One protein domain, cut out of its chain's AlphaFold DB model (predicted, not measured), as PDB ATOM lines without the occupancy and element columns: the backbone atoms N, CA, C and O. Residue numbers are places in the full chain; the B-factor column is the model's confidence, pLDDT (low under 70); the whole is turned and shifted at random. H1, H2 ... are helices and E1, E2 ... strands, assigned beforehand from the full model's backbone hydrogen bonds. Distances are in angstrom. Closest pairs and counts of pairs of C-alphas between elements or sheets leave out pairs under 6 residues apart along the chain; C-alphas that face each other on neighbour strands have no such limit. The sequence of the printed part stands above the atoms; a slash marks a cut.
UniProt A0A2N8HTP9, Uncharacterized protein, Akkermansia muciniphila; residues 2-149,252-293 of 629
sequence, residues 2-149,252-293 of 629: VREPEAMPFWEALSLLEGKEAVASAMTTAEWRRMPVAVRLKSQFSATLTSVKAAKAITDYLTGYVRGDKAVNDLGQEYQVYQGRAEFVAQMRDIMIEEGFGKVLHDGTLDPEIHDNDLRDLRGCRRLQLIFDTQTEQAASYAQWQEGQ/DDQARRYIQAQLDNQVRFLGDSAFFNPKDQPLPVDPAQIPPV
ATOM      1  N   VAL A   2     -53.019 -19.361  52.134       24.08
ATOM      2  CA  VAL A   2     -51.566 -19.524  52.032       24.08
ATOM      3  C   VAL A   2     -50.966 -19.035  53.351       24.08
ATOM      4  O   VAL A   2     -51.108 -17.853  53.661       24.08
ATOM      5  N   ARG A   3     -50.386 -19.946  54.142       25.41
ATOM      6  CA  ARG A   3     -49.456 -19.585  55.218       25.41
ATOM      7  C   ARG A   3     -48.252 -18.938  54.538       25.41
ATOM      8  O   ARG A   3     -47.637 -19.577  53.692       25.41
ATOM      9  N   GLU A   4     -47.991 -17.674  54.846       30.09
ATOM     10  CA  GLU A   4     -46.676 -17.082  54.593       30.09
ATOM     11  C   GLU A   4     -45.665 -17.812  55.488       30.09
ATOM     12  O   GLU A   4     -46.012 -18.110  56.638       30.09
ATOM     13  N   PRO A   5     -44.460 -18.141  54.995       30.09
ATOM     14  CA  PRO A   5     -43.375 -18.541  55.873       30.09
ATOM     15  C   PRO A   5     -43.057 -17.353  56.795       30.09
ATOM     16  O   PRO A   5     -42.693 -16.268  56.336       30.09
ATOM     17  N   GLU A   6     -43.270 -17.522  58.099       34.25
ATOM     18  CA  GLU A   6     -42.805 -16.545  59.081       34.25
ATOM     19  C   GLU A   6     -41.276 -16.556  59.104       34.25
ATOM     20  O   GLU A   6     -40.663 -17.622  59.120       34.25
ATOM     21  N   ALA A   7     -40.670 -15.368  59.100       32.59
ATOM     22  CA  ALA A   7     -39.237 -15.207  59.290       32.59
ATOM     23  C   ALA A   7     -38.821 -15.763  60.661       32.59
ATOM     24  O   ALA A   7     -39.113 -15.168  61.699       32.59
ATOM     25  N   MET A   8     -38.142 -16.909  60.653       36.94
ATOM     26  CA  MET A   8     -37.270 -17.326  61.746       36.94
ATOM     27  C   MET A   8     -35.878 -16.748  61.460       36.94
ATOM     28  O   MET A   8     -35.339 -17.039  60.389       36.94
ATOM     29  N   PRO A   9     -35.272 -15.961  62.365       41.62
ATOM     30  CA  PRO A   9     -33.863 -15.626  62.255       41.62
ATOM     31  C   PRO A   9     -33.050 -16.853  62.680       41.62
ATOM     32  O   PRO A   9     -32.658 -16.998  63.833       41.62
ATOM     33  N   PHE A  10     -32.826 -17.757  61.736       54.00
ATOM     34  CA  PHE A  10     -31.596 -18.536  61.724       54.00
ATOM     35  C   PHE A  10     -30.513 -17.615  61.162       54.00
ATOM     36  O   PHE A  10     -30.743 -16.961  60.138       54.00
ATOM     37  N   TRP A  11     -29.357 -17.522  61.819       58.12
ATOM     38  CA  TRP A  11     -28.244 -16.691  61.340       58.12
ATOM     39  C   TRP A  11     -27.875 -17.024  59.888       58.12
ATOM     40  O   TRP A  11     -27.511 -16.140  59.120       58.12
ATOM     41  N   GLU A  12     -28.072 -18.273  59.476       61.16
ATOM     42  CA  GLU A  12     -27.859 -18.794  58.131       61.16
ATOM     43  C   GLU A  12     -28.870 -18.238  57.113       61.16
ATOM     44  O   GLU A  12     -28.491 -17.903  55.990       61.16
ATOM     45  N   ALA A  13     -30.147 -18.096  57.492       65.25
ATOM     46  CA  ALA A  13     -31.179 -17.500  56.637       65.25
ATOM     47  C   ALA A  13     -30.890 -16.016  56.387       65.25
ATOM     48  O   ALA A  13     -31.013 -15.532  55.260       65.25
ATOM     49  N   LEU A  14     -30.480 -15.309  57.444       71.44
ATOM     50  CA  LEU A  14     -30.070 -13.914  57.356       71.44
ATOM     51  C   LEU A  14     -28.789 -13.765  56.527       71.44
ATOM     52  O   LEU A  14     -28.762 -12.955  55.608       71.44
ATOM     53  N   SER A  15     -27.776 -14.595  56.784       72.75
ATOM     54  CA  SER A  15     -26.506 -14.600  56.051       72.75
ATOM     55  C   SER A  15     -26.706 -14.824  54.550       72.75
ATOM     56  O   SER A  15     -26.066 -14.153  53.738       72.75
ATOM     57  N   LEU A  16     -27.638 -15.702  54.156       79.00
ATOM     58  CA  LEU A  16     -27.958 -15.909  52.744       79.00
ATOM     59  C   LEU A  16     -28.544 -14.653  52.085       79.00
ATOM     60  O   LEU A  16     -28.245 -14.395  50.921       79.00
ATOM     61  N   LEU A  17     -29.393 -13.896  52.787       81.25
ATOM     62  CA  LEU A  17     -29.983 -12.666  52.252       81.25
ATOM     63  C   LEU A  17     -29.004 -11.489  52.282       81.25
ATOM     64  O   LEU A  17     -28.915 -10.767  51.295       81.25
ATOM     65  N   GLU A  18     -28.237 -11.326  53.360       77.69
ATOM     66  CA  GLU A  18     -27.204 -10.288  53.481       77.69
ATOM     67  C   GLU A  18     -26.060 -10.487  52.480       77.69
ATOM     68  O   GLU A  18     -25.453  -9.518  52.035       77.69
ATOM     69  N   GLY A  19     -25.790 -11.733  52.079       76.38
ATOM     70  CA  GLY A  19     -24.813 -12.058  51.041       76.38
ATOM     71  C   GLY A  19     -25.280 -11.788  49.605       76.38
ATOM     72  O   GLY A  19     -24.531 -12.087  48.670       76.38
ATOM     73  N   LYS A  20     -26.505 -11.280  49.404       85.25
ATOM     74  CA  LYS A  20     -27.034 -10.933  48.079       85.25
ATOM     75  C   LYS A  20     -26.786  -9.470  47.736       85.25
ATOM     76  O   LYS A  20     -27.104  -8.566  48.498       85.25
ATOM     77  N   GLU A  21     -26.355  -9.248  46.506       83.88
ATOM     78  CA  GLU A  21     -26.180  -7.931  45.906       83.88
ATOM     79  C   GLU A  21     -27.432  -7.530  45.125       83.88
ATOM     80  O   GLU A  21     -28.012  -8.342  44.401       83.88
ATOM     81  N   ALA A  22     -27.873  -6.282  45.265       84.31
ATOM     82  CA  ALA A  22     -29.011  -5.763  44.511       84.31
ATOM     83  C   ALA A  22     -28.619  -5.565  43.043       84.31
ATOM     84  O   ALA A  22     -27.770  -4.733  42.741       84.31
ATOM     85  N   VAL A  23     -29.248  -6.316  42.135       80.94
ATOM     86  CA  VAL A  23     -28.867  -6.323  40.718       80.94
ATOM     87  C   VAL A  23     -30.045  -5.922  39.842       80.94
ATOM     88  O   VAL A  23     -31.109  -6.545  39.881       80.94
ATOM     89  N   ALA A  24     -29.824  -4.910  39.006       79.81
ATOM     90  CA  ALA A  24     -30.740  -4.557  37.928       79.81
ATOM     91  C   ALA A  24     -30.425  -5.348  36.658       79.81
ATOM     92  O   ALA A  24     -29.273  -5.425  36.234       79.81
ATOM     93  N   SER A  25     -31.452  -5.914  36.025       80.44
ATOM     94  CA  SER A  25     -31.305  -6.586  34.739       80.44
ATOM     95  C   SER A  25     -32.617  -6.660  33.957       80.44
ATOM     96  O   SER A  25     -33.690  -6.910  34.509       80.44
ATOM     97  N   ALA A  26     -32.516  -6.519  32.635       81.31
ATOM     98  CA  ALA A  26     -33.624  -6.746  31.707       81.31
ATOM     99  C   ALA A  26     -33.908  -8.242  31.463       81.31
ATOM    100  O   ALA A  26     -34.882  -8.583  30.793       81.31
ATOM    101  N   MET A  27     -33.085  -9.139  32.014       82.62
ATOM    102  CA  MET A  27     -33.179 -10.575  31.781       82.62
ATOM    103  C   MET A  27     -34.519 -11.176  32.217       82.62
ATOM    104  O   MET A  27     -35.027 -10.953  33.321       82.62
ATOM    105  N   THR A  28     -35.048 -12.046  31.370       83.75
ATOM    106  CA  THR A  28     -36.184 -12.920  31.647       83.75
ATOM    107  C   THR A  28     -35.805 -14.057  32.600       83.75
ATOM    108  O   THR A  28     -34.636 -14.400  32.784       83.75
ATOM    109  N   THR A  29     -36.803 -14.735  33.178       85.19
ATOM    110  CA  THR A  29     -36.572 -15.920  34.025       85.19
ATOM    111  C   THR A  29     -35.785 -17.018  33.293       85.19
ATOM    112  O   THR A  29     -34.999 -17.731  33.913       85.19
ATOM    113  N   ALA A  30     -35.985 -17.171  31.979       84.69
ATOM    114  CA  ALA A  30     -35.288 -18.177  31.181       84.69
ATOM    115  C   ALA A  30     -33.797 -17.851  31.010       84.69
ATOM    116  O   ALA A  30     -32.967 -18.754  31.064       84.69
ATOM    117  N   GLU A  31     -33.462 -16.573  30.847       83.88
ATOM    118  CA  GLU A  31     -32.074 -16.110  30.773       83.88
ATOM    119  C   GLU A  31     -31.397 -16.219  32.137       83.88
ATOM    120  O   GLU A  31     -30.281 -16.724  32.220       83.88
ATOM    121  N   TRP A  32     -32.098 -15.872  33.224       86.06
ATOM    122  CA  TRP A  32     -31.576 -16.054  34.580       86.06
ATOM    123  C   TRP A  32     -31.214 -17.512  34.866       86.06
ATOM    124  O   TRP A  32     -30.161 -17.769  35.436       86.06
ATOM    125  N   ARG A  33     -32.011 -18.488  34.407       85.06
ATOM    126  CA  ARG A  33     -31.688 -19.922  34.564       85.06
ATOM    127  C   ARG A  33     -30.380 -20.352  33.890       85.06
ATOM    128  O   ARG A  33     -29.841 -21.382  34.281       85.06
ATOM    129  N   ARG A  34     -29.887 -19.611  32.892       84.12
ATOM    130  CA  ARG A  34     -28.599 -19.892  32.230       84.12
ATOM    131  C   ARG A  34     -27.405 -19.371  33.029       84.12
ATOM    132  O   ARG A  34     -26.283 -19.777  32.751       84.12
ATOM    133  N   MET A  35     -27.636 -18.487  33.999       84.06
ATOM    134  CA  MET A  35     -26.569 -17.957  34.840       84.06
ATOM    135  C   MET A  35     -26.055 -19.023  35.812       84.06
ATOM    136  O   MET A  35     -26.866 -19.795  36.353       84.06
ATOM    137  N   PRO A  36     -24.736 -19.034  36.096       87.06
ATOM    138  CA  PRO A  36     -24.158 -19.906  37.111       87.06
ATOM    139  C   PRO A  36     -24.928 -19.810  38.429       87.06
ATOM    140  O   PRO A  36     -25.371 -18.727  38.828       87.06
ATOM    141  N   VAL A  37     -25.098 -20.944  39.114       86.69
ATOM    142  CA  VAL A  37     -25.881 -21.017  40.362       86.69
ATOM    143  C   VAL A  37     -25.338 -20.032  41.399       86.69
ATOM    144  O   VAL A  37     -26.115 -19.311  42.021       86.69
ATOM    145  N   ALA A  38     -24.012 -19.915  41.513       82.94
ATOM    146  CA  ALA A  38     -23.378 -18.976  42.434       82.94
ATOM    147  C   ALA A  38     -23.708 -17.505  42.130       82.94
ATOM    148  O   ALA A  38     -23.958 -16.737  43.056       82.94
ATOM    149  N   VAL A  39     -23.779 -17.115  40.851       83.56
ATOM    150  CA  VAL A  39     -24.174 -15.750  40.457       83.56
ATOM    151  C   VAL A  39     -25.625 -15.488  40.853       83.56
ATOM    152  O   VAL A  39     -25.923 -14.450  41.438       83.56
ATOM    153  N   ARG A  40     -26.527 -16.445  40.603       86.88
ATOM    154  CA  ARG A  40     -27.941 -16.330  41.000       86.88
ATOM    155  C   ARG A  40     -28.126 -16.254  42.511       86.88
ATOM    156  O   ARG A  40     -28.943 -15.469  42.976       86.88
ATOM    157  N   LEU A  41     -27.393 -17.063  43.273       84.62
ATOM    158  CA  LEU A  41     -27.503 -17.077  44.731       84.62
ATOM    159  C   LEU A  41     -27.004 -15.778  45.359       84.62
ATOM    160  O   LEU A  41     -27.648 -15.317  46.297       84.62
ATOM    161  N   LYS A  42     -25.949 -15.171  44.801       82.81
ATOM    162  CA  LYS A  42     -25.407 -13.871  45.231       82.81
ATOM    163  C   LYS A  42     -26.140 -12.658  44.659       82.81
ATOM    164  O   LYS A  42     -25.808 -11.543  45.025       82.81
ATOM    165  N   SER A  43     -27.118 -12.842  43.778       84.44
ATOM    166  CA  SER A  43     -27.891 -11.731  43.215       84.44
ATOM    167  C   SER A  43     -29.278 -11.679  43.853       84.44
ATOM    168  O   SER A  43     -30.026 -12.660  43.824       84.44
ATOM    169  N   GLN A  44     -29.668 -10.522  44.381       84.06
ATOM    170  CA  GLN A  44     -31.068 -10.186  44.595       84.06
ATOM    171  C   GLN A  44     -31.634  -9.698  43.264       84.06
ATOM    172  O   GLN A  44     -31.530  -8.524  42.911       84.06
ATOM    173  N   PHE A  45     -32.238 -10.623  42.520       74.31
ATOM    174  CA  PHE A  45     -32.822 -10.336  41.217       74.31
ATOM    175  C   PHE A  45     -34.306 -10.689  41.159       74.31
ATOM    176  O   PHE A  45     -34.817 -11.572  41.851       74.31
ATOM    177  N   SER A  46     -34.994 -10.022  40.242       83.94
ATOM    178  CA  SER A  46     -36.288 -10.432  39.717       83.94
ATOM    179  C   SER A  46     -36.224 -10.278  38.203       83.94
ATOM    180  O   SER A  46     -35.578  -9.361  37.700       83.94
ATOM    181  N   ALA A  47     -36.852 -11.191  37.459       83.62
ATOM    182  CA  ALA A  47     -36.858 -11.076  36.004       83.62
ATOM    183  C   ALA A  47     -37.439  -9.718  35.579       83.62
ATOM    184  O   ALA A  47     -38.441  -9.289  36.162       83.62
ATOM    185  N   THR A  48     -36.783  -9.101  34.593       83.19
ATOM    186  CA  THR A  48     -37.069  -7.780  34.011       83.19
ATOM    187  C   THR A  48     -37.044  -6.603  34.993       83.19
ATOM    188  O   THR A  48     -37.598  -5.549  34.691       83.19
ATOM    189  N   LEU A  49     -36.432  -6.757  36.172       85.19
ATOM    190  CA  LEU A  49     -36.268  -5.671  37.137       85.19
ATOM    191  C   LEU A  49     -35.030  -4.839  36.785       85.19
ATOM    192  O   LEU A  49     -33.920  -5.164  37.191       85.19
ATOM    193  N   THR A  50     -35.217  -3.754  36.041       81.75
ATOM    194  CA  THR A  50     -34.129  -2.899  35.532       81.75
ATOM    195  C   THR A  50     -33.751  -1.734  36.452       81.75
ATOM    196  O   THR A  50     -32.940  -0.903  36.063       81.75
ATOM    197  N   SER A  51     -34.307  -1.655  37.666       81.88
ATOM    198  CA  SER A  51     -34.006  -0.594  38.640       81.88
ATOM    199  C   SER A  51     -33.220  -1.162  39.815       81.88
ATOM    200  O   SER A  51     -33.712  -2.020  40.555       81.88
ATOM    201  N   VAL A  52     -32.005  -0.640  40.007       80.12
ATOM    202  CA  VAL A  52     -31.149  -0.973  41.154       80.12
ATOM    203  C   VAL A  52     -31.792  -0.468  42.446       80.12
ATOM    204  O   VAL A  52     -31.768  -1.171  43.453       80.12
ATOM    205  N   LYS A  53     -32.446   0.702  42.416       81.75
ATOM    206  CA  LYS A  53     -33.171   1.255  43.571       81.75
ATOM    207  C   LYS A  53     -34.296   0.320  44.014       81.75
ATOM    208  O   LYS A  53     -34.401   0.014  45.201       81.75
ATOM    209  N   ALA A  54     -35.093  -0.186  43.075       83.12
ATOM    210  CA  ALA A  54     -36.141  -1.155  43.383       83.12
ATOM    211  C   ALA A  54     -35.566  -2.490  43.885       83.12
ATOM    212  O   ALA A  54     -36.064  -3.038  44.868       83.12
ATOM    213  N   ALA A  55     -34.494  -2.998  43.262       85.75
ATOM    214  CA  ALA A  55     -33.813  -4.213  43.715       85.75
ATOM    215  C   ALA A  55     -33.276  -4.066  45.147       85.75
ATOM    216  O   ALA A  55     -33.493  -4.947  45.977       85.75
ATOM    217  N   LYS A  56     -32.663  -2.921  45.466       84.50
ATOM    218  CA  LYS A  56     -32.154  -2.609  46.801       84.50
ATOM    219  C   LYS A  56     -33.271  -2.497  47.830       84.50
ATOM    220  O   LYS A  56     -33.154  -3.075  48.902       84.50
ATOM    221  N   ALA A  57     -34.366  -1.815  47.505       87.00
ATOM    222  CA  ALA A  57     -35.504  -1.717  48.413       87.00
ATOM    223  C   ALA A  57     -36.102  -3.094  48.739       87.00
ATOM    224  O   ALA A  57     -36.486  -3.351  49.880       87.00
ATOM    225  N   ILE A  58     -36.123  -4.004  47.757       89.62
ATOM    226  CA  ILE A  58     -36.494  -5.402  47.976       89.62
ATOM    227  C   ILE A  58     -35.490  -6.081  48.921       89.62
ATOM    228  O   ILE A  58     -35.927  -6.698  49.892       89.62
ATOM    229  N   THR A  59     -34.177  -5.975  48.672       87.19
ATOM    230  CA  THR A  59     -33.136  -6.565  49.539       87.19
ATOM    231  C   THR A  59     -33.256  -6.069  50.975       87.19
ATOM    232  O   THR A  59     -33.317  -6.878  51.897       87.19
ATOM    233  N   ASP A  60     -33.323  -4.751  51.160       85.31
ATOM    234  CA  ASP A  60     -33.351  -4.108  52.471       85.31
ATOM    235  C   ASP A  60     -34.604  -4.542  53.248       85.31
ATOM    236  O   ASP A  60     -34.514  -4.909  54.420       85.31
ATOM    237  N   TYR A  61     -35.766  -4.589  52.582       88.50
ATOM    238  CA  TYR A  61     -37.002  -5.053  53.210       88.50
ATOM    239  C   TYR A  61     -36.916  -6.521  53.632       88.50
ATOM    240  O   TYR A  61     -37.279  -6.868  54.754       88.50
ATOM    241  N   LEU A  62     -36.478  -7.405  52.733       88.31
ATOM    242  CA  LEU A  62     -36.435  -8.843  53.003       88.31
ATOM    243  C   LEU A  62     -35.398  -9.186  54.073       88.31
ATOM    244  O   LEU A  62     -35.684  -9.993  54.954       88.31
ATOM    245  N   THR A  63     -34.231  -8.544  54.022       82.88
ATOM    246  CA  THR A  63     -33.163  -8.712  55.013       82.88
ATOM    247  C   THR A  63     -33.643  -8.274  56.383       82.88
ATOM    248  O   THR A  63     -33.557  -9.049  57.328       82.88
ATOM    249  N   GLY A  64     -34.226  -7.080  56.491       78.06
ATOM    250  CA  GLY A  64     -34.731  -6.607  57.771       78.06
ATOM    251  C   GLY A  64     -35.938  -7.405  58.276       78.06
ATOM    252  O   GLY A  64     -36.064  -7.643  59.478       78.06
ATOM    253  N   TYR A  65     -36.791  -7.911  57.377       80.81
ATOM    254  CA  TYR A  65     -37.860  -8.851  57.731       80.81
ATOM    255  C   TYR A  65     -37.309 -10.161  58.308       80.81
ATOM    256  O   TYR A  65     -37.800 -10.613  59.340       80.81
ATOM    257  N   VAL A  66     -36.273 -10.747  57.696       73.38
ATOM    258  CA  VAL A  66     -35.662 -12.003  58.165       73.38
ATOM    259  C   VAL A  66     -34.806 -11.817  59.410       73.38
ATOM    260  O   VAL A  66     -34.913 -12.630  60.326       73.38
ATOM    261  N   ARG A  67     -34.037 -10.724  59.501       74.38
ATOM    262  CA  ARG A  67     -33.334 -10.323  60.733       74.38
ATOM    263  C   ARG A  67     -34.314 -10.158  61.895       74.38
ATOM    264  O   ARG A  67     -33.936 -10.238  63.060       74.38
ATOM    265  N   GLY A  68     -35.591  -9.949  61.566       68.00
ATOM    266  CA  GLY A  68     -36.621  -9.592  62.514       68.00
ATOM    267  C   GLY A  68     -36.304  -8.239  63.118       68.00
ATOM    268  O   GLY A  68     -36.587  -8.073  64.299       68.00
ATOM    269  N   ASP A  69     -35.693  -7.340  62.325       63.53
ATOM    270  CA  ASP A  69     -35.169  -6.046  62.751       63.53
ATOM    271  C   ASP A  69     -36.157  -5.419  63.707       63.53
ATOM    272  O   ASP A  69     -37.323  -5.183  63.370       63.53
ATOM    273  N   LYS A  70     -35.686  -5.224  64.931       50.72
ATOM    274  CA  LYS A  70     -36.503  -4.688  65.992       50.72
ATOM    275  C   LYS A  70     -36.125  -3.241  66.181       50.72
ATOM    276  O   LYS A  70     -34.964  -2.912  66.390       50.72
ATOM    277  N   ALA A  71     -37.118  -2.380  66.127       50.75
ATOM    278  CA  ALA A  71     -36.971  -1.044  66.651       50.75
ATOM    279  C   ALA A  71     -37.512  -1.049  68.078       50.75
ATOM    280  O   ALA A  71     -38.525  -1.682  68.381       50.75
ATOM    281  N   VAL A  72     -36.804  -0.371  68.970       42.78
ATOM    282  CA  VAL A  72     -37.285  -0.136  70.324       42.78
ATOM    283  C   VAL A  72     -38.206   1.058  70.233       42.78
ATOM    284  O   VAL A  72     -37.802   2.137  69.806       42.78
ATOM    285  N   ASN A  73     -39.471   0.831  70.562       45.09
ATOM    286  CA  ASN A  73     -40.340   1.946  70.840       45.09
ATOM    287  C   ASN A  73     -39.994   2.553  72.184       45.09
ATOM    288  O   ASN A  73     -39.295   1.976  73.008       45.09
ATOM    289  N   ASP A  74     -40.541   3.712  72.446       35.03
ATOM    290  CA  ASP A  74     -40.013   4.548  73.507       35.03
ATOM    291  C   ASP A  74     -40.608   4.229  74.882       35.03
ATOM    292  O   ASP A  74     -40.310   4.880  75.878       35.03
ATOM    293  N   LEU A  75     -41.404   3.160  74.943       36.16
ATOM    294  CA  LEU A  75     -41.729   2.432  76.166       36.16
ATOM    295  C   LEU A  75     -40.660   1.366  76.481       36.16
ATOM    296  O   LEU A  75     -40.898   0.483  77.304       36.16
ATOM    297  N   GLY A  76     -39.521   1.390  75.781       39.06
ATOM    298  CA  GLY A  76     -38.478   0.369  75.856       39.06
ATOM    299  C   GLY A  76     -38.870  -0.963  75.208       39.06
ATOM    300  O   GLY A  76     -38.196  -1.962  75.440       39.06
ATOM    301  N   GLN A  77     -39.961  -1.019  74.430       36.75
ATOM    302  CA  GLN A  77     -40.474  -2.280  73.883       36.75
ATOM    303  C   GLN A  77     -40.051  -2.480  72.432       36.75
ATOM    304  O   GLN A  77     -40.323  -1.658  71.556       36.75
ATOM    305  N   GLU A  78     -39.466  -3.634  72.161       50.06
ATOM    306  CA  GLU A  78     -39.063  -4.041  70.823       50.06
ATOM    307  C   GLU A  78     -40.276  -4.358  69.918       50.06
ATOM    308  O   GLU A  78     -41.180  -5.097  70.309       50.06
ATOM    309  N   TYR A  79     -40.299  -3.839  68.685       47.22
ATOM    310  CA  TYR A  79     -41.273  -4.185  67.640       47.22
ATOM    311  C   TYR A  79     -40.581  -4.472  66.305       47.22
ATOM    312  O   TYR A  79     -39.578  -3.842  65.986       47.22
ATOM    313  N   GLN A  80     -41.140  -5.374  65.490       57.59
ATOM    314  CA  GLN A  80     -40.592  -5.691  64.165       57.59
ATOM    315  C   GLN A  80     -40.814  -4.534  63.177       57.59
ATOM    316  O   GLN A  80     -41.949  -4.097  62.966       57.59
ATOM    317  N   VAL A  81     -39.731  -4.058  62.561       62.78
ATOM    318  CA  VAL A  81     -39.703  -2.964  61.576       62.78
ATOM    319  C   VAL A  81     -40.470  -3.333  60.301       62.78
ATOM    320  O   VAL A  81     -41.082  -2.460  59.693       62.78
ATOM    321  N   TYR A  82     -40.504  -4.619  59.947       68.94
ATOM    322  CA  TYR A  82     -41.100  -5.136  58.715       68.94
ATOM    323  C   TYR A  82     -42.218  -6.138  59.041       68.94
ATOM    324  O   TYR A  82     -41.979  -7.129  59.729       68.94
ATOM    325  N   GLN A  83     -43.447  -5.903  58.561       65.31
ATOM    326  CA  GLN A  83     -44.662  -6.593  59.039       65.31
ATOM    327  C   GLN A  83     -45.198  -7.706  58.117       65.31
ATOM    328  O   GLN A  83     -46.327  -8.173  58.301       65.31
ATOM    329  N   GLY A  84     -44.410  -8.150  57.133       75.56
ATOM    330  CA  GLY A  84     -44.731  -9.295  56.262       75.56
ATOM    331  C   GLY A  84     -45.203  -8.926  54.851       75.56
ATOM    332  O   GLY A  84     -45.041  -7.791  54.394       75.56
ATOM    333  N   ARG A  85     -45.772  -9.895  54.122       83.06
ATOM    334  CA  ARG A  85     -45.982  -9.809  52.661       83.06
ATOM    335  C   ARG A  85     -46.903  -8.679  52.220       83.06
ATOM    336  O   ARG A  85     -46.686  -8.083  51.174       83.06
ATOM    337  N   ALA A  86     -47.970  -8.406  52.969       76.06
ATOM    338  CA  ALA A  86     -48.952  -7.397  52.567       76.06
ATOM    339  C   ALA A  86     -48.356  -5.980  52.566       76.06
ATOM    340  O   ALA A  86     -48.671  -5.185  51.683       76.06
ATOM    341  N   GLU A  87     -47.487  -5.684  53.534       82.38
ATOM    342  CA  GLU A  87     -46.756  -4.420  53.582       82.38
ATOM    343  C   GLU A  87     -45.681  -4.369  52.490       82.38
ATOM    344  O   GLU A  87     -45.601  -3.363  51.791       82.38
ATOM    345  N   PHE A  88     -44.951  -5.468  52.260       87.38
ATOM    346  CA  PHE A  88     -44.003  -5.565  51.147       87.38
ATOM    347  C   PHE A  88     -44.676  -5.236  49.811       87.38
ATOM    348  O   PHE A  88     -44.181  -4.411  49.053       87.38
ATOM    349  N   VAL A  89     -45.834  -5.843  49.528       87.50
ATOM    350  CA  VAL A  89     -46.577  -5.600  48.282       87.50
ATOM    351  C   VAL A  89     -46.984  -4.135  48.153       87.50
ATOM    352  O   VAL A  89     -46.874  -3.584  47.064       87.50
ATOM    353  N   ALA A  90     -47.445  -3.504  49.235       81.81
ATOM    354  CA  ALA A  90     -47.821  -2.093  49.208       81.81
ATOM    355  C   ALA A  90     -46.605  -1.190  48.944       81.81
ATOM    356  O   ALA A  90     -46.614  -0.435  47.979       81.81
ATOM    357  N   GLN A  91     -45.537  -1.329  49.736       85.44
ATOM    358  CA  GLN A  91     -44.342  -0.488  49.613       85.44
ATOM    359  C   GLN A  91     -43.637  -0.681  48.268       85.44
ATOM    360  O   GLN A  91     -43.278   0.286  47.602       85.44
ATOM    361  N   MET A  92     -43.452  -1.933  47.845       92.31
ATOM    362  CA  MET A  92     -42.774  -2.210  46.585       92.31
ATOM    363  C   MET A  92     -43.619  -1.780  45.397       92.31
ATOM    364  O   MET A  92     -43.049  -1.347  44.410       92.31
ATOM    365  N   ARG A  93     -44.953  -1.833  45.467       92.31
ATOM    366  CA  ARG A  93     -45.795  -1.286  44.396       92.31
ATOM    367  C   ARG A  93     -45.538   0.198  44.189       92.31
ATOM    368  O   ARG A  93     -45.362   0.599  43.042       92.31
ATOM    369  N   ASP A  94     -45.504   0.974  45.266       84.62
ATOM    370  CA  ASP A  94     -45.263   2.415  45.185       84.62
ATOM    371  C   ASP A  94     -43.894   2.687  44.552       84.62
ATOM    372  O   ASP A  94     -43.799   3.443  43.589       84.62
ATOM    373  N   ILE A  95     -42.860   1.954  44.977       85.44
ATOM    374  CA  ILE A  95     -41.519   2.040  44.383       85.44
ATOM    375  C   ILE A  95     -41.537   1.636  42.906       85.44
ATOM    376  O   ILE A  95     -40.932   2.308  42.082       85.44
ATOM    377  N   MET A  96     -42.242   0.568  42.526       86.75
ATOM    378  CA  MET A  96     -42.310   0.152  41.121       86.75
ATOM    379  C   MET A  96     -43.000   1.210  40.249       86.75
ATOM    380  O   MET A  96     -42.611   1.394  39.101       86.75
ATOM    381  N   ILE A  97     -44.002   1.911  40.783       84.06
ATOM    382  CA  ILE A  97     -44.667   3.024  40.095       84.06
ATOM    383  C   ILE A  97     -43.719   4.224  39.976       84.06
ATOM    384  O   ILE A  97     -43.598   4.783  38.889       84.06
ATOM    385  N   GLU A  98     -43.030   4.595  41.059       80.50
ATOM    386  CA  GLU A  98     -42.039   5.683  41.066       80.50
ATOM    387  C   GLU A  98     -40.907   5.447  40.063       80.50
ATOM    388  O   GLU A  98     -40.483   6.368  39.371       80.50
ATOM    389  N   GLU A  99     -40.443   4.203  39.956       81.00
ATOM    390  CA  GLU A  99     -39.387   3.791  39.030       81.00
ATOM    391  C   GLU A  99     -39.904   3.569  37.595       81.00
ATOM    392  O   GLU A  99     -39.147   3.153  36.720       81.00
ATOM    393  N   GLY A 100     -41.188   3.842  37.336       79.38
ATOM    394  CA  GLY A 100     -41.770   3.815  35.997       79.38
ATOM    395  C   GLY A 100     -42.012   2.415  35.430       79.38
ATOM    396  O   GLY A 100     -42.100   2.254  34.213       79.38
ATOM    397  N   PHE A 101     -42.127   1.385  36.269       81.81
ATOM    398  CA  PHE A 101     -42.476   0.050  35.791       81.81
ATOM    399  C   PHE A 101     -43.948  -0.025  35.393       81.81
ATOM    400  O   PHE A 101     -44.830   0.472  36.085       81.81
ATOM    401  N   GLY A 102     -44.229  -0.707  34.288       74.75
ATOM    402  CA  GLY A 102     -45.582  -0.930  33.798       74.75
ATOM    403  C   GLY A 102     -45.581  -1.306  32.326       74.75
ATOM    404  O   GLY A 102     -44.550  -1.270  31.653       74.75
ATOM    405  N   LYS A 103     -46.745  -1.694  31.812       73.94
ATOM    406  CA  LYS A 103     -46.904  -1.926  30.377       73.94
ATOM    407  C   LYS A 103     -46.840  -0.579  29.660       73.94
ATOM    408  O   LYS A 103     -47.652   0.288  29.944       73.94
ATOM    409  N   VAL A 104     -45.910  -0.411  28.728       67.62
ATOM    410  CA  VAL A 104     -45.863   0.786  27.877       67.62
ATOM    411  C   VAL A 104     -46.911   0.641  26.769       67.62
ATOM    412  O   VAL A 104     -46.955  -0.378  26.075       67.62
ATOM    413  N   LEU A 105     -47.791   1.631  26.642       69.38
ATOM    414  CA  LEU A 105     -48.811   1.727  25.603       69.38
ATOM    415  C   LEU A 105     -48.202   2.239  24.287       69.38
ATOM    416  O   LEU A 105     -47.067   2.711  24.239       69.38
ATOM    417  N   HIS A 106     -48.956   2.143  23.188       68.56
ATOM    418  CA  HIS A 106     -48.479   2.564  21.861       68.56
ATOM    419  C   HIS A 106     -48.136   4.059  21.770       68.56
ATOM    420  O   HIS A 106     -47.358   4.445  20.903       68.56
ATOM    421  N   ASP A 107     -48.690   4.880  22.659       63.31
ATOM    422  CA  ASP A 107     -48.412   6.313  22.775       63.31
ATOM    423  C   ASP A 107     -47.194   6.631  23.669       63.31
ATOM    424  O   ASP A 107     -46.892   7.797  23.910       63.31
ATOM    425  N   GLY A 108     -46.487   5.605  24.156       58.16
ATOM    426  CA  GLY A 108     -45.321   5.745  25.026       58.16
ATOM    427  C   GLY A 108     -45.654   6.000  26.497       58.16
ATOM    428  O   GLY A 108     -44.737   6.095  27.310       58.16
ATOM    429  N   THR A 109     -46.936   6.085  26.866       68.38
ATOM    430  CA  THR A 109     -47.354   6.224  28.266       68.38
ATOM    431  C   THR A 109     -47.388   4.873  28.976       68.38
ATOM    432  O   THR A 109     -47.483   3.815  28.350       68.38
ATOM    433  N   LEU A 110     -47.285   4.881  30.307       68.69
ATOM    434  CA  LEU A 110     -47.495   3.676  31.105       68.69
ATOM    435  C   LEU A 110     -48.991   3.404  31.233       68.69
ATOM    436  O   LEU A 110     -49.760   4.303  31.563       68.69
ATOM    437  N   ASP A 111     -49.376   2.147  31.039       74.81
ATOM    438  CA  ASP A 111     -50.725   1.658  31.290       74.81
ATOM    439  C   ASP A 111     -51.112   2.004  32.739       74.81
ATOM    440  O   ASP A 111     -50.458   1.515  33.679       74.81
ATOM    441  N   PRO A 112     -52.122   2.875  32.938       76.62
ATOM    442  CA  PRO A 112     -52.551   3.277  34.269       76.62
ATOM    443  C   PRO A 112     -53.213   2.117  35.020       76.62
ATOM    444  O   PRO A 112     -53.298   2.153  36.249       76.62
ATOM    445  N   GLU A 113     -53.670   1.081  34.310       82.62
ATOM    446  CA  GLU A 113     -54.216  -0.115  34.929       82.62
ATOM    447  C   GLU A 113     -53.084  -1.020  35.441       82.62
ATOM    448  O   GLU A 113     -52.117  -1.338  34.740       82.62
ATOM    449  N   ILE A 114     -53.198  -1.434  36.706       84.38
ATOM    450  CA  ILE A 114     -52.279  -2.387  37.331       84.38
ATOM    451  C   ILE A 114     -52.875  -3.781  37.190       84.38
ATOM    452  O   ILE A 114     -53.911  -4.101  37.778       84.38
ATOM    453  N   HIS A 115     -52.178  -4.647  36.459       82.06
ATOM    454  CA  HIS A 115     -52.650  -6.000  36.180       82.06
ATOM    455  C   HIS A 115     -52.274  -6.940  37.328       82.06
ATOM    456  O   HIS A 115     -51.342  -7.733  37.235       82.06
ATOM    457  N   ASP A 116     -53.024  -6.870  38.431       85.06
ATOM    458  CA  ASP A 116     -52.703  -7.541  39.703       85.06
ATOM    459  C   ASP A 116     -52.482  -9.062  39.614       85.06
ATOM    460  O   ASP A 116     -51.818  -9.642  40.478       85.06
ATOM    461  N   ASN A 117     -53.024  -9.710  38.582       82.75
ATOM    462  CA  ASN A 117     -52.925 -11.151  38.357       82.75
ATOM    463  C   ASN A 117     -51.885 -11.560  37.300       82.75
ATOM    464  O   ASN A 117     -51.663 -12.767  37.140       82.75
ATOM    465  N   ASP A 118     -51.260 -10.606  36.603       82.38
ATOM    466  CA  ASP A 118     -50.198 -10.866  35.630       82.38
ATOM    467  C   ASP A 118     -48.829 -10.881  36.325       82.38
ATOM    468  O   ASP A 118     -48.496 -10.013  37.126       82.38
ATOM    469  N   LEU A 119     -48.016 -11.891  36.019       86.31
ATOM    470  CA  LEU A 119     -46.652 -12.003  36.537       86.31
ATOM    471  C   LEU A 119     -45.654 -11.130  35.768       86.31
ATOM    472  O   LEU A 119     -44.516 -10.992  36.217       86.31
ATOM    473  N   ARG A 120     -46.050 -10.590  34.611       83.62
ATOM    474  CA  ARG A 120     -45.228  -9.681  33.804       83.62
ATOM    475  C   ARG A 120     -45.279  -8.238  34.304       83.62
ATOM    476  O   ARG A 120     -44.328  -7.503  34.072       83.62
ATOM    477  N   ASP A 121     -46.343  -7.846  35.005       87.44
ATOM    478  CA  ASP A 121     -46.440  -6.520  35.618       87.44
ATOM    479  C   ASP A 121     -45.742  -6.523  36.988       87.44
ATOM    480  O   ASP A 121     -46.207  -7.152  37.941       87.44
ATOM    481  N   LEU A 122     -44.614  -5.815  37.097       87.50
ATOM    482  CA  LEU A 122     -43.836  -5.711  38.338       87.50
ATOM    483  C   LEU A 122     -44.577  -4.968  39.460       87.50
ATOM    484  O   LEU A 122     -44.246  -5.167  40.626       87.50
ATOM    485  N   ARG A 123     -45.611  -4.181  39.138       88.12
ATOM    486  CA  ARG A 123     -46.486  -3.509  40.119       88.12
ATOM    487  C   ARG A 123     -47.582  -4.435  40.660       88.12
ATOM    488  O   ARG A 123     -48.201  -4.157  41.697       88.12
ATOM    489  N   GLY A 124     -47.862  -5.514  39.927       87.56
ATOM    490  CA  GLY A 124     -48.970  -6.420  40.183       87.56
ATOM    491  C   GLY A 124     -48.803  -7.174  41.500       87.56
ATOM    492  O   GLY A 124     -47.731  -7.694  41.819       87.56
ATOM    493  N   CYS A 125     -49.892  -7.276  42.265       89.44
ATOM    494  CA  CYS A 125     -49.923  -7.959  43.558       89.44
ATOM    495  C   CYS A 125     -49.328  -9.372  43.472       89.44
ATOM    496  O   CYS A 125     -48.462  -9.734  44.266       89.44
ATOM    497  N   ARG A 126     -49.725 -10.160  42.465       87.44
ATOM    498  CA  ARG A 126     -49.258 -11.542  42.295       87.44
ATOM    499  C   ARG A 126     -47.754 -11.639  42.038       87.44
ATOM    500  O   ARG A 126     -47.124 -12.591  42.499       87.44
ATOM    501  N   ARG A 127     -47.175 -10.679  41.312       91.19
ATOM    502  CA  ARG A 127     -45.737 -10.632  41.022       91.19
ATOM    503  C   ARG A 127     -44.935 -10.277  42.268       91.19
ATOM    504  O   ARG A 127     -43.981 -10.984  42.586       91.19
ATOM    505  N   LEU A 128     -45.356  -9.254  43.004       93.88
ATOM    506  CA  LEU A 128     -44.704  -8.836  44.247       93.88
ATOM    507  C   LEU A 128     -44.818  -9.909  45.342       93.88
ATOM    508  O   LEU A 128     -43.830 -10.219  46.000       93.88
ATOM    509  N   GLN A 129     -45.978 -10.561  45.477       92.12
ATOM    510  CA  GLN A 129     -46.129 -11.713  46.375       92.12
ATOM    511  C   GLN A 129     -45.182 -12.855  46.005       92.12
ATOM    512  O   GLN A 129     -44.562 -13.433  46.889       92.12
ATOM    513  N   LEU A 130     -45.027 -13.156  44.709       91.88
ATOM    514  CA  LEU A 130     -44.101 -14.194  44.258       91.88
ATOM    515  C   LEU A 130     -42.649 -13.871  44.635       91.88
ATOM    516  O   LEU A 130     -41.931 -14.785  45.034       91.88
ATOM    517  N   ILE A 131     -42.218 -12.610  44.515       91.88
ATOM    518  CA  ILE A 131     -40.869 -12.183  44.923       91.88
ATOM    519  C   ILE A 131     -40.689 -12.413  46.424       91.88
ATOM    520  O   ILE A 131     -39.745 -13.095  46.819       91.88
ATOM    521  N   PHE A 132     -41.616 -11.908  47.241       92.38
ATOM    522  CA  PHE A 132     -41.561 -12.067  48.693       92.38
ATOM    523  C   PHE A 132     -41.525 -13.540  49.110       92.38
ATOM    524  O   PHE A 132     -40.608 -13.963  49.815       92.38
ATOM    525  N   ASP A 133     -42.493 -14.327  48.637       90.06
ATOM    526  CA  ASP A 133     -42.645 -15.735  49.007       90.06
ATOM    527  C   ASP A 133     -41.407 -16.536  48.577       90.06
ATOM    528  O   ASP A 133     -40.884 -17.318  49.359       90.06
ATOM    529  N   THR A 134     -40.878 -16.302  47.369       90.12
ATOM    530  CA  THR A 134     -39.697 -17.035  46.875       90.12
ATOM    531  C   THR A 134     -38.462 -16.755  47.725       90.12
ATOM    532  O   THR A 134     -37.755 -17.688  48.091       90.12
ATOM    533  N   GLN A 135     -38.190 -15.486  48.034       89.62
ATOM    534  CA  GLN A 135     -36.960 -15.102  48.731       89.62
ATOM    535  C   GLN A 135     -36.995 -15.506  50.207       89.62
ATOM    536  O   GLN A 135     -36.015 -16.030  50.729       89.62
ATOM    537  N   THR A 136     -38.143 -15.327  50.863       87.56
ATOM    538  CA  THR A 136     -38.318 -15.730  52.267       87.56
ATOM    539  C   THR A 136     -38.334 -17.250  52.429       87.56
ATOM    540  O   THR A 136     -37.681 -17.766  53.334       87.56
ATOM    541  N   GLU A 137     -38.997 -17.989  51.529       87.44
ATOM    542  CA  GLU A 137     -38.977 -19.459  51.525       87.44
ATOM    543  C   GLU A 137     -37.566 -19.994  51.240       87.44
ATOM    544  O   GLU A 137     -37.160 -20.982  51.853       87.44
ATOM    545  N   GLN A 138     -36.792 -19.330  50.369       88.38
ATOM    546  CA  GLN A 138     -35.422 -19.744  50.049       88.38
ATOM    547  C   GLN A 138     -34.481 -19.561  51.238       88.38
ATOM    548  O   GLN A 138     -33.711 -20.468  51.547       88.38
ATOM    549  N   ALA A 139     -34.577 -18.420  51.923       85.50
ATOM    550  CA  ALA A 139     -33.809 -18.142  53.131       85.50
ATOM    551  C   ALA A 139     -34.142 -19.130  54.258       85.50
ATOM    552  O   ALA A 139     -33.241 -19.751  54.821       85.50
ATOM    553  N   ALA A 140     -35.432 -19.340  54.541       80.00
ATOM    554  CA  ALA A 140     -35.867 -20.259  55.590       80.00
ATOM    555  C   ALA A 140     -35.477 -21.717  55.293       80.00
ATOM    556  O   ALA A 140     -34.984 -22.414  56.177       80.00
ATOM    557  N   SER A 141     -35.652 -22.173  54.049       85.31
ATOM    558  CA  SER A 141     -35.305 -23.547  53.664       85.31
ATOM    559  C   SER A 141     -33.796 -23.789  53.679       85.31
ATOM    560  O   SER A 141     -33.367 -24.890  54.005       85.31
ATOM    561  N   TYR A 142     -32.986 -22.783  53.332       85.62
ATOM    562  CA  TYR A 142     -31.529 -22.877  53.425       85.62
ATOM    563  C   TYR A 142     -31.068 -23.072  54.869       85.62
ATOM    564  O   TYR A 142     -30.244 -23.943  55.128       85.62
ATOM    565  N   ALA A 143     -31.632 -22.308  55.806       75.75
ATOM    566  CA  ALA A 143     -31.325 -22.463  57.221       75.75
ATOM    567  C   ALA A 143     -31.698 -23.848  57.758       75.75
ATOM    568  O   ALA A 143     -30.867 -24.504  58.373       75.75
ATOM    569  N   GLN A 144     -32.909 -24.325  57.454       75.56
ATOM    570  CA  GLN A 144     -33.341 -25.677  57.829       75.56
ATOM    571  C   GLN A 144     -32.422 -26.750  57.241       75.56
ATOM    572  O   GLN A 144     -32.097 -27.733  57.901       75.56
ATOM    573  N   TRP A 145     -31.994 -26.564  55.993       86.50
ATOM    574  CA  TRP A 145     -31.065 -27.481  55.352       86.50
ATOM    575  C   TRP A 145     -29.697 -27.480  56.039       86.50
ATOM    576  O   TRP A 145     -29.187 -28.569  56.278       86.50
ATOM    577  N   GLN A 146     -29.147 -26.305  56.381       77.94
ATOM    578  CA  GLN A 146     -27.876 -26.150  57.105       77.94
ATOM    579  C   GLN A 146     -27.914 -26.788  58.497       77.94
ATOM    580  O   GLN A 146     -27.032 -27.576  58.818       77.94
ATOM    581  N   GLU A 147     -28.948 -26.511  59.297       70.94
ATOM    582  CA  GLU A 147     -29.144 -27.148  60.611       70.94
ATOM    583  C   GLU A 147     -29.241 -28.672  60.467       70.94
ATOM    584  O   GLU A 147     -28.606 -29.431  61.196       70.94
ATOM    585  N   GLY A 148     -29.964 -29.127  59.444       65.31
ATOM    586  CA  GLY A 148     -30.078 -30.536  59.100       65.31
ATOM    587  C   GLY A 148     -28.791 -31.193  58.591       65.31
ATOM    588  O   GLY A 148     -28.856 -32.381  58.294       65.31
ATOM    589  N   GLN A 149     -27.669 -30.470  58.450       78.50
ATOM    590  CA  GLN A 149     -26.351 -31.032  58.118       78.50
ATOM    591  C   GLN A 149     -25.502 -31.377  59.346       78.50
ATOM    592  O   GLN A 149     -24.415 -31.933  59.176       78.50
ATOM    593  N   ASP A 252     -15.414 -19.279  30.417       82.69
ATOM    594  CA  ASP A 252     -14.612 -18.670  29.355       82.69
ATOM    595  C   ASP A 252     -14.839 -17.147  29.250       82.69
ATOM    596  O   ASP A 252     -15.777 -16.575  29.819       82.69
ATOM    597  N   ASP A 253     -13.963 -16.460  28.513       84.00
ATOM    598  CA  ASP A 253     -14.036 -15.004  28.345       84.00
ATOM    599  C   ASP A 253     -15.357 -14.547  27.717       84.00
ATOM    600  O   ASP A 253     -15.845 -13.453  28.011       84.00
ATOM    601  N   GLN A 254     -15.959 -15.379  26.863       83.62
ATOM    602  CA  GLN A 254     -17.232 -15.075  26.223       83.62
ATOM    603  C   GLN A 254     -18.380 -15.095  27.239       83.62
ATOM    604  O   GLN A 254     -19.182 -14.159  27.269       83.62
ATOM    605  N   ALA A 255     -18.442 -16.107  28.103       80.94
ATOM    606  CA  ALA A 255     -19.417 -16.227  29.176       80.94
ATOM    607  C   ALA A 255     -19.232 -15.125  30.222       80.94
ATOM    608  O   ALA A 255     -20.212 -14.510  30.642       80.94
ATOM    609  N   ARG A 256     -17.983 -14.804  30.592       83.50
ATOM    610  CA  ARG A 256     -17.682 -13.685  31.498       83.50
ATOM    611  C   ARG A 256     -18.175 -12.360  30.915       83.50
ATOM    612  O   ARG A 256     -18.932 -11.659  31.583       83.50
ATOM    613  N   ARG A 257     -17.843 -12.048  29.656       83.44
ATOM    614  CA  ARG A 257     -18.325 -10.834  28.965       83.44
ATOM    615  C   ARG A 257     -19.843 -10.802  28.837       83.44
ATOM    616  O   ARG A 257     -20.439  -9.744  29.014       83.44
ATOM    617  N   TYR A 258     -20.470 -11.945  28.564       81.62
ATOM    618  CA  TYR A 258     -21.925 -12.056  28.528       81.62
ATOM    619  C   TYR A 258     -22.540 -11.691  29.883       81.62
ATOM    620  O   TYR A 258     -23.412 -10.830  29.932       81.62
ATOM    621  N   ILE A 259     -22.048 -12.267  30.987       82.12
ATOM    622  CA  ILE A 259     -22.532 -11.952  32.341       82.12
ATOM    623  C   ILE A 259     -22.337 -10.466  32.656       82.12
ATOM    624  O   ILE A 259     -23.265  -9.815  33.129       82.12
ATOM    625  N   GLN A 260     -21.163  -9.908  32.352       82.38
ATOM    626  CA  GLN A 260     -20.886  -8.487  32.572       82.38
ATOM    627  C   GLN A 260     -21.845  -7.590  31.790       82.38
ATOM    628  O   GLN A 260     -22.395  -6.657  32.364       82.38
ATOM    629  N   ALA A 261     -22.103  -7.898  30.518       79.50
ATOM    630  CA  ALA A 261     -23.036  -7.136  29.694       79.50
ATOM    631  C   ALA A 261     -24.482  -7.221  30.211       79.50
ATOM    632  O   ALA A 261     -25.188  -6.218  30.230       79.50
ATOM    633  N   GLN A 262     -24.929  -8.401  30.652       77.00
ATOM    634  CA  GLN A 262     -26.299  -8.603  31.142       77.00
ATOM    635  C   GLN A 262     -26.583  -7.946  32.499       77.00
ATOM    636  O   GLN A 262     -27.742  -7.680  32.826       77.00
ATOM    637  N   LEU A 263     -25.533  -7.715  33.288       77.88
ATOM    638  CA  LEU A 263     -25.604  -7.095  34.610       77.88
ATOM    639  C   LEU A 263     -25.050  -5.663  34.596       77.88
ATOM    640  O   LEU A 263     -24.593  -5.180  35.623       77.88
ATOM    641  N   ASP A 264     -25.031  -5.013  33.430       73.94
ATOM    642  CA  ASP A 264     -24.567  -3.633  33.227       73.94
ATOM    643  C   ASP A 264     -23.215  -3.316  33.900       73.94
ATOM    644  O   ASP A 264     -23.026  -2.327  34.604       73.94
ATOM    645  N   ASN A 265     -22.255  -4.230  33.748       71.75
ATOM    646  CA  ASN A 265     -20.928  -4.181  34.365       71.75
ATOM    647  C   ASN A 265     -20.929  -4.069  35.902       71.75
ATOM    648  O   ASN A 265     -19.897  -3.742  36.498       71.75
ATOM    649  N   GLN A 266     -22.037  -4.407  36.566       71.19
ATOM    650  CA  GLN A 266     -22.114  -4.542  38.020       71.19
ATOM    651  C   GLN A 266     -21.354  -5.772  38.517       71.19
ATOM    652  O   GLN A 266     -21.189  -5.911  39.715       71.19
ATOM    653  N   VAL A 267     -20.834  -6.639  37.640       75.94
ATOM    654  CA  VAL A 267     -19.956  -7.762  38.006       75.94
ATOM    655  C   VAL A 267     -18.576  -7.596  37.376       75.94
ATOM    656  O   VAL A 267     -18.430  -7.288  36.193       75.94
ATOM    657  N   ARG A 268     -17.529  -7.832  38.163       75.38
ATOM    658  CA  ARG A 268     -16.149  -8.012  37.710       75.38
ATOM    659  C   ARG A 268     -15.666  -9.395  38.083       75.38
ATOM    660  O   ARG A 268     -15.888  -9.859  39.193       75.38
ATOM    661  N   PHE A 269     -14.951 -10.022  37.166       73.00
ATOM    662  CA  PHE A 269     -14.237 -11.255  37.446       73.00
ATOM    663  C   PHE A 269     -12.780 -10.904  37.757       73.00
ATOM    664  O   PHE A 269     -12.110 -10.291  36.927       73.00
ATOM    665  N   LEU A 270     -12.302 -11.249  38.954       68.81
ATOM    666  CA  LEU A 270     -10.884 -11.179  39.317       68.81
ATOM    667  C   LEU A 270     -10.385 -12.615  39.476       68.81
ATOM    668  O   LEU A 270     -10.739 -13.301  40.435       68.81
ATOM    669  N   GLY A 271      -9.609 -13.075  38.491       71.31
ATOM    670  CA  GLY A 271      -9.203 -14.474  38.380       71.31
ATOM    671  C   GLY A 271     -10.418 -15.396  38.308       71.31
ATOM    672  O   GLY A 271     -11.202 -15.330  37.362       71.31
ATOM    673  N   ASP A 272     -10.575 -16.203  39.348       67.19
ATOM    674  CA  ASP A 272     -11.551 -17.286  39.481       67.19
ATOM    675  C   ASP A 272     -12.740 -16.921  40.383       67.19
ATOM    676  O   ASP A 272     -13.473 -17.778  40.873       67.19
ATOM    677  N   SER A 273     -12.920 -15.629  40.649       63.56
ATOM    678  CA  SER A 273     -13.957 -15.108  41.535       63.56
ATOM    679  C   SER A 273     -14.716 -13.959  40.880       63.56
ATOM    680  O   SER A 273     -14.131 -13.109  40.209       63.56
ATOM    681  N   ALA A 274     -16.034 -13.935  41.082       67.31
ATOM    682  CA  ALA A 274     -16.904 -12.838  40.674       67.31
ATOM    683  C   ALA A 274     -17.152 -11.898  41.863       67.31
ATOM    684  O   ALA A 274     -17.551 -12.346  42.939       67.31
ATOM    685  N   PHE A 275     -16.943 -10.604  41.641       66.44
ATOM    686  CA  PHE A 275     -17.131  -9.513  42.590       66.44
ATOM    687  C   PHE A 275     -18.131  -8.519  42.011       66.44
ATOM    688  O   PHE A 275     -18.023  -8.162  40.839       66.44
ATOM    689  N   PHE A 276     -19.085  -8.051  42.807       64.50
ATOM    690  CA  PHE A 276     -20.019  -7.027  42.353       64.50
ATOM    691  C   PHE A 276     -19.392  -5.632  42.534       64.50
ATOM    692  O   PHE A 276     -18.741  -5.361  43.540       64.50
ATOM    693  N   ASN A 277     -19.501  -4.763  41.525       60.72
ATOM    694  CA  ASN A 277     -18.958  -3.411  41.557       60.72
ATOM    695  C   ASN A 277     -19.835  -2.513  42.433       60.72
ATOM    696  O   ASN A 277     -20.999  -2.314  42.093       60.72
ATOM    697  N   PRO A 278     -19.264  -1.823  43.430       49.91
ATOM    698  CA  PRO A 278     -19.983  -0.854  44.255       49.91
ATOM    699  C   PRO A 278     -20.250   0.478  43.525       49.91
ATOM    700  O   PRO A 278     -20.317   1.518  44.165       49.91
ATOM    701  N   LYS A 279     -20.354   0.504  42.187       43.69
ATOM    702  CA  LYS A 279     -20.332   1.763  41.411       43.69
ATOM    703  C   LYS A 279     -21.560   2.669  41.599       43.69
ATOM    704  O   LYS A 279     -21.478   3.815  41.180       43.69
ATOM    705  N   ASP A 280     -22.585   2.196  42.308       42.94
ATOM    706  CA  ASP A 280     -23.709   2.991  42.827       42.94
ATOM    707  C   ASP A 280     -23.918   2.809  44.344       42.94
ATOM    708  O   ASP A 280     -24.986   3.113  44.879       42.94
ATOM    709  N   GLN A 281     -22.908   2.327  45.080       40.16
ATOM    710  CA  GLN A 281     -22.875   2.621  46.510       40.16
ATOM    711  C   GLN A 281     -22.584   4.120  46.620       40.16
ATOM    712  O   GLN A 281     -21.560   4.570  46.091       40.16
ATOM    713  N   PRO A 282     -23.440   4.920  47.285       31.20
ATOM    714  CA  PRO A 282     -22.996   6.235  47.707       31.20
ATOM    715  C   PRO A 282     -21.672   6.033  48.449       31.20
ATOM    716  O   PRO A 282     -21.546   5.073  49.218       31.20
ATOM    717  N   LEU A 283     -20.695   6.920  48.218       32.59
ATOM    718  CA  LEU A 283     -19.559   7.056  49.133       32.59
ATOM    719  C   LEU A 283     -20.108   6.961  50.562       32.59
ATOM    720  O   LEU A 283     -21.187   7.526  50.785       32.59
ATOM    721  N   PRO A 284     -19.436   6.252  51.497       34.47
ATOM    722  CA  PRO A 284     -19.854   6.262  52.889       34.47
ATOM    723  C   PRO A 284     -20.064   7.721  53.241       34.47
ATOM    724  O   PRO A 284     -19.146   8.536  53.119       34.47
ATOM    725  N   VAL A 285     -21.326   8.053  53.483       31.75
ATOM    726  CA  VAL A 285     -21.728   9.434  53.647       31.75
ATOM    727  C   VAL A 285     -20.859   9.957  54.781       31.75
ATOM    728  O   VAL A 285     -20.705   9.248  55.782       31.75
ATOM    729  N   ASP A 286     -20.237  11.130  54.600       37.94
ATOM    730  CA  ASP A 286     -19.580  11.825  55.710       37.94
ATOM    731  C   ASP A 286     -20.512  11.661  56.921       37.94
ATOM    732  O   ASP A 286     -21.709  11.923  56.769       37.94
ATOM    733  N   PRO A 287     -20.058  11.147  58.076       37.22
ATOM    734  CA  PRO A 287     -20.928  10.970  59.234       37.22
ATOM    735  C   PRO A 287     -21.749  12.228  59.565       37.22
ATOM    736  O   PRO A 287     -22.821  12.118  60.156       37.22
ATOM    737  N   ALA A 288     -21.282  13.408  59.134       36.72
ATOM    738  CA  ALA A 288     -21.984  14.685  59.220       36.72
ATOM    739  C   ALA A 288     -23.067  14.943  58.141       36.72
ATOM    740  O   ALA A 288     -23.922  15.803  58.340       36.72
ATOM    741  N   GLN A 289     -23.049  14.238  57.006       33.28
ATOM    742  CA  GLN A 289     -24.011  14.336  55.895       33.28
ATOM    743  C   GLN A 289     -24.984  13.152  55.809       33.28
ATOM    744  O   GLN A 289     -25.897  13.186  54.982       33.28
ATOM    745  N   ILE A 290     -24.818  12.109  56.640       30.06
ATOM    746  CA  ILE A 290     -25.852  11.085  56.846       30.06
ATOM    747  C   ILE A 290     -27.096  11.870  57.280       30.06
ATOM    748  O   ILE A 290     -27.041  12.492  58.345       30.06
ATOM    749  N   PRO A 291     -28.208  11.895  56.507       29.58
ATOM    750  CA  PRO A 291     -29.454  12.370  57.082       29.58
ATOM    751  C   PRO A 291     -29.633  11.498  58.316       29.58
ATOM    752  O   PRO A 291     -29.575  10.274  58.149       29.58
ATOM    753  N   PRO A 292     -29.731  12.083  59.528       29.81
ATOM    754  CA  PRO A 292     -29.707  11.309  60.757       29.81
ATOM    755  C   PRO A 292     -30.639  10.127  60.555       29.81
ATOM    756  O   PRO A 292     -31.741  10.341  60.028       29.81
ATOM    757  N   VAL A 293     -30.162   8.906  60.875       28.61
ATOM    758  CA  VAL A 293     -30.991   7.692  61.007       28.61
ATOM    759  C   VAL A 293     -32.364   8.191  61.377       28.61
ATOM    760  O   VAL A 293     -32.409   8.862  62.412       28.61
TER     761      VAL A 293
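AT A GLANCE: This is residues 2 to 149 and 252 to 293 of the 629 residues of an uncharacterized protein of Akkermansia muciniphila (UniProt A0A2N8HTP9). Three helices side by side, H1, H4 and H5, form a slab with H4 between the other two, and the long helix H6 crosses one side of it, passing H5, then H4, then H1. Away from this helical core, a small hairpin of E3 and E4 has H7 packed on E3 and the short H3 beside E4; another small hairpin, E1 and E2, lies far out in another direction, and the tail 281 to 293 sticks out alone. The printed part has 190 residues, with seven named helices and four named strands in the order H1, H2, H3, H4, E1, E2, H5, H6, H7, E3, E4; the two sheets, E1 - E2 and E3 - E4, are antiparallel. The class is mostly helix, with 81 residues in named helices and 14 in named strands. The whole is compact, with a radius of gyration of the C-alphas of 18.0 A and spans of 55 by 47 by 44 A.

HOW THE PARTS SIT: H1, residues 11 to 18, touches H4, residues 52 to 67, at a shallow tilt of 11 degrees, opposite ways; the closest C-alphas are those of Leu 17 and Thr 63, 5.8 A apart. H2, residues 29 to 32, touches no helix; it is close to but not clearly touching H3, residues 37 to 42, with the closest C-alphas, Trp 32 and Arg 40, 7.4 A apart. H1 and H3 are near each other, with 5 pairs of C-alphas within 10 A. Residues 21 to 22 pair with residues 43 to 44, parallel. E1, residues 70 to 72, and E2, residues 78 to 80, are an antiparallel hairpin, with N 71 and O 79 2.9 A apart, within hydrogen-bond range. H5, residues 85 to 98, touches residues 54 to 61 of H4 alone, at a shallow tilt of 16 degrees, opposite ways; the closest C-alphas, Ala 54 and Ile 95, are 6.3 A apart. H6, residues 125 to 147, touches H5 with residues 125 to 133 alone, at a steep tilt of 53 degrees, opposite ways; the closest C-alphas, Val 89 and Leu 128, are 5.5 A apart. H6 touches H4 with residues 132 to 136 alone, at a steep tilt of 47 degrees, the same way; the closest C-alphas, Leu 62 and Thr 136, are 7.2 A apart. With residues 139 to 146 alone it touches H1, at a steep tilt of 41 degrees, opposite ways; the closest C-alphas, Ala 13 and Ala 139, are 4.4 A apart. H1 and H5 are apart. H7, residues 253 to 262, touches no helix; its closest C-alpha to E3, residues 267 to 270, is that of Gln 260, 5.6 A from that of Val 267. E3 and E4, residues 273 to 276, are an antiparallel hairpin, with N 268 and O 275 2.7 A apart and N 275 and O 268 2.8 A apart, within hydrogen-bond range. The closest C-alphas of H3 and E4, Val 39 and Ala 274, are 7.8 A apart. In H1, H3, H4, H5, H6 and H7 every O i to N i+4 pair is within hydrogen-bond range; H2 is too short for such a pair.

IN THESE COORDINATES: H1 begins at C-alpha 11, (-28.244, -16.691, 61.340). H4 is 21.8 A long from first to last C-alpha, H5 19.7 A, H6 33.0 A and H7 14.1 A. H6 ends at C-alpha 147, (-29.144, -27.148, 60.611). E3 is 9.8 A long and E4 10.1 A, ending at C-alpha 276, (-20.019, -7.027, 42.353).

THE WHOLE: The two C-alphas farthest apart, those of Leu 75 and Gln 254, are 58.3 A apart. Without residues 281 to 293, which stand free, the body spans 54 by 47 by 31 A. Residues 150 to 251 are not printed, and C-alphas 149 and 252 are 33.4 A apart across this cut. The link from H5 to H6, 26 residues, is long. The mean pLDDT of the printed part is 72.2; 59 residues are under 70, among them residues 2 to 13, 68 to 83, 104 to 110 and 272 to 293.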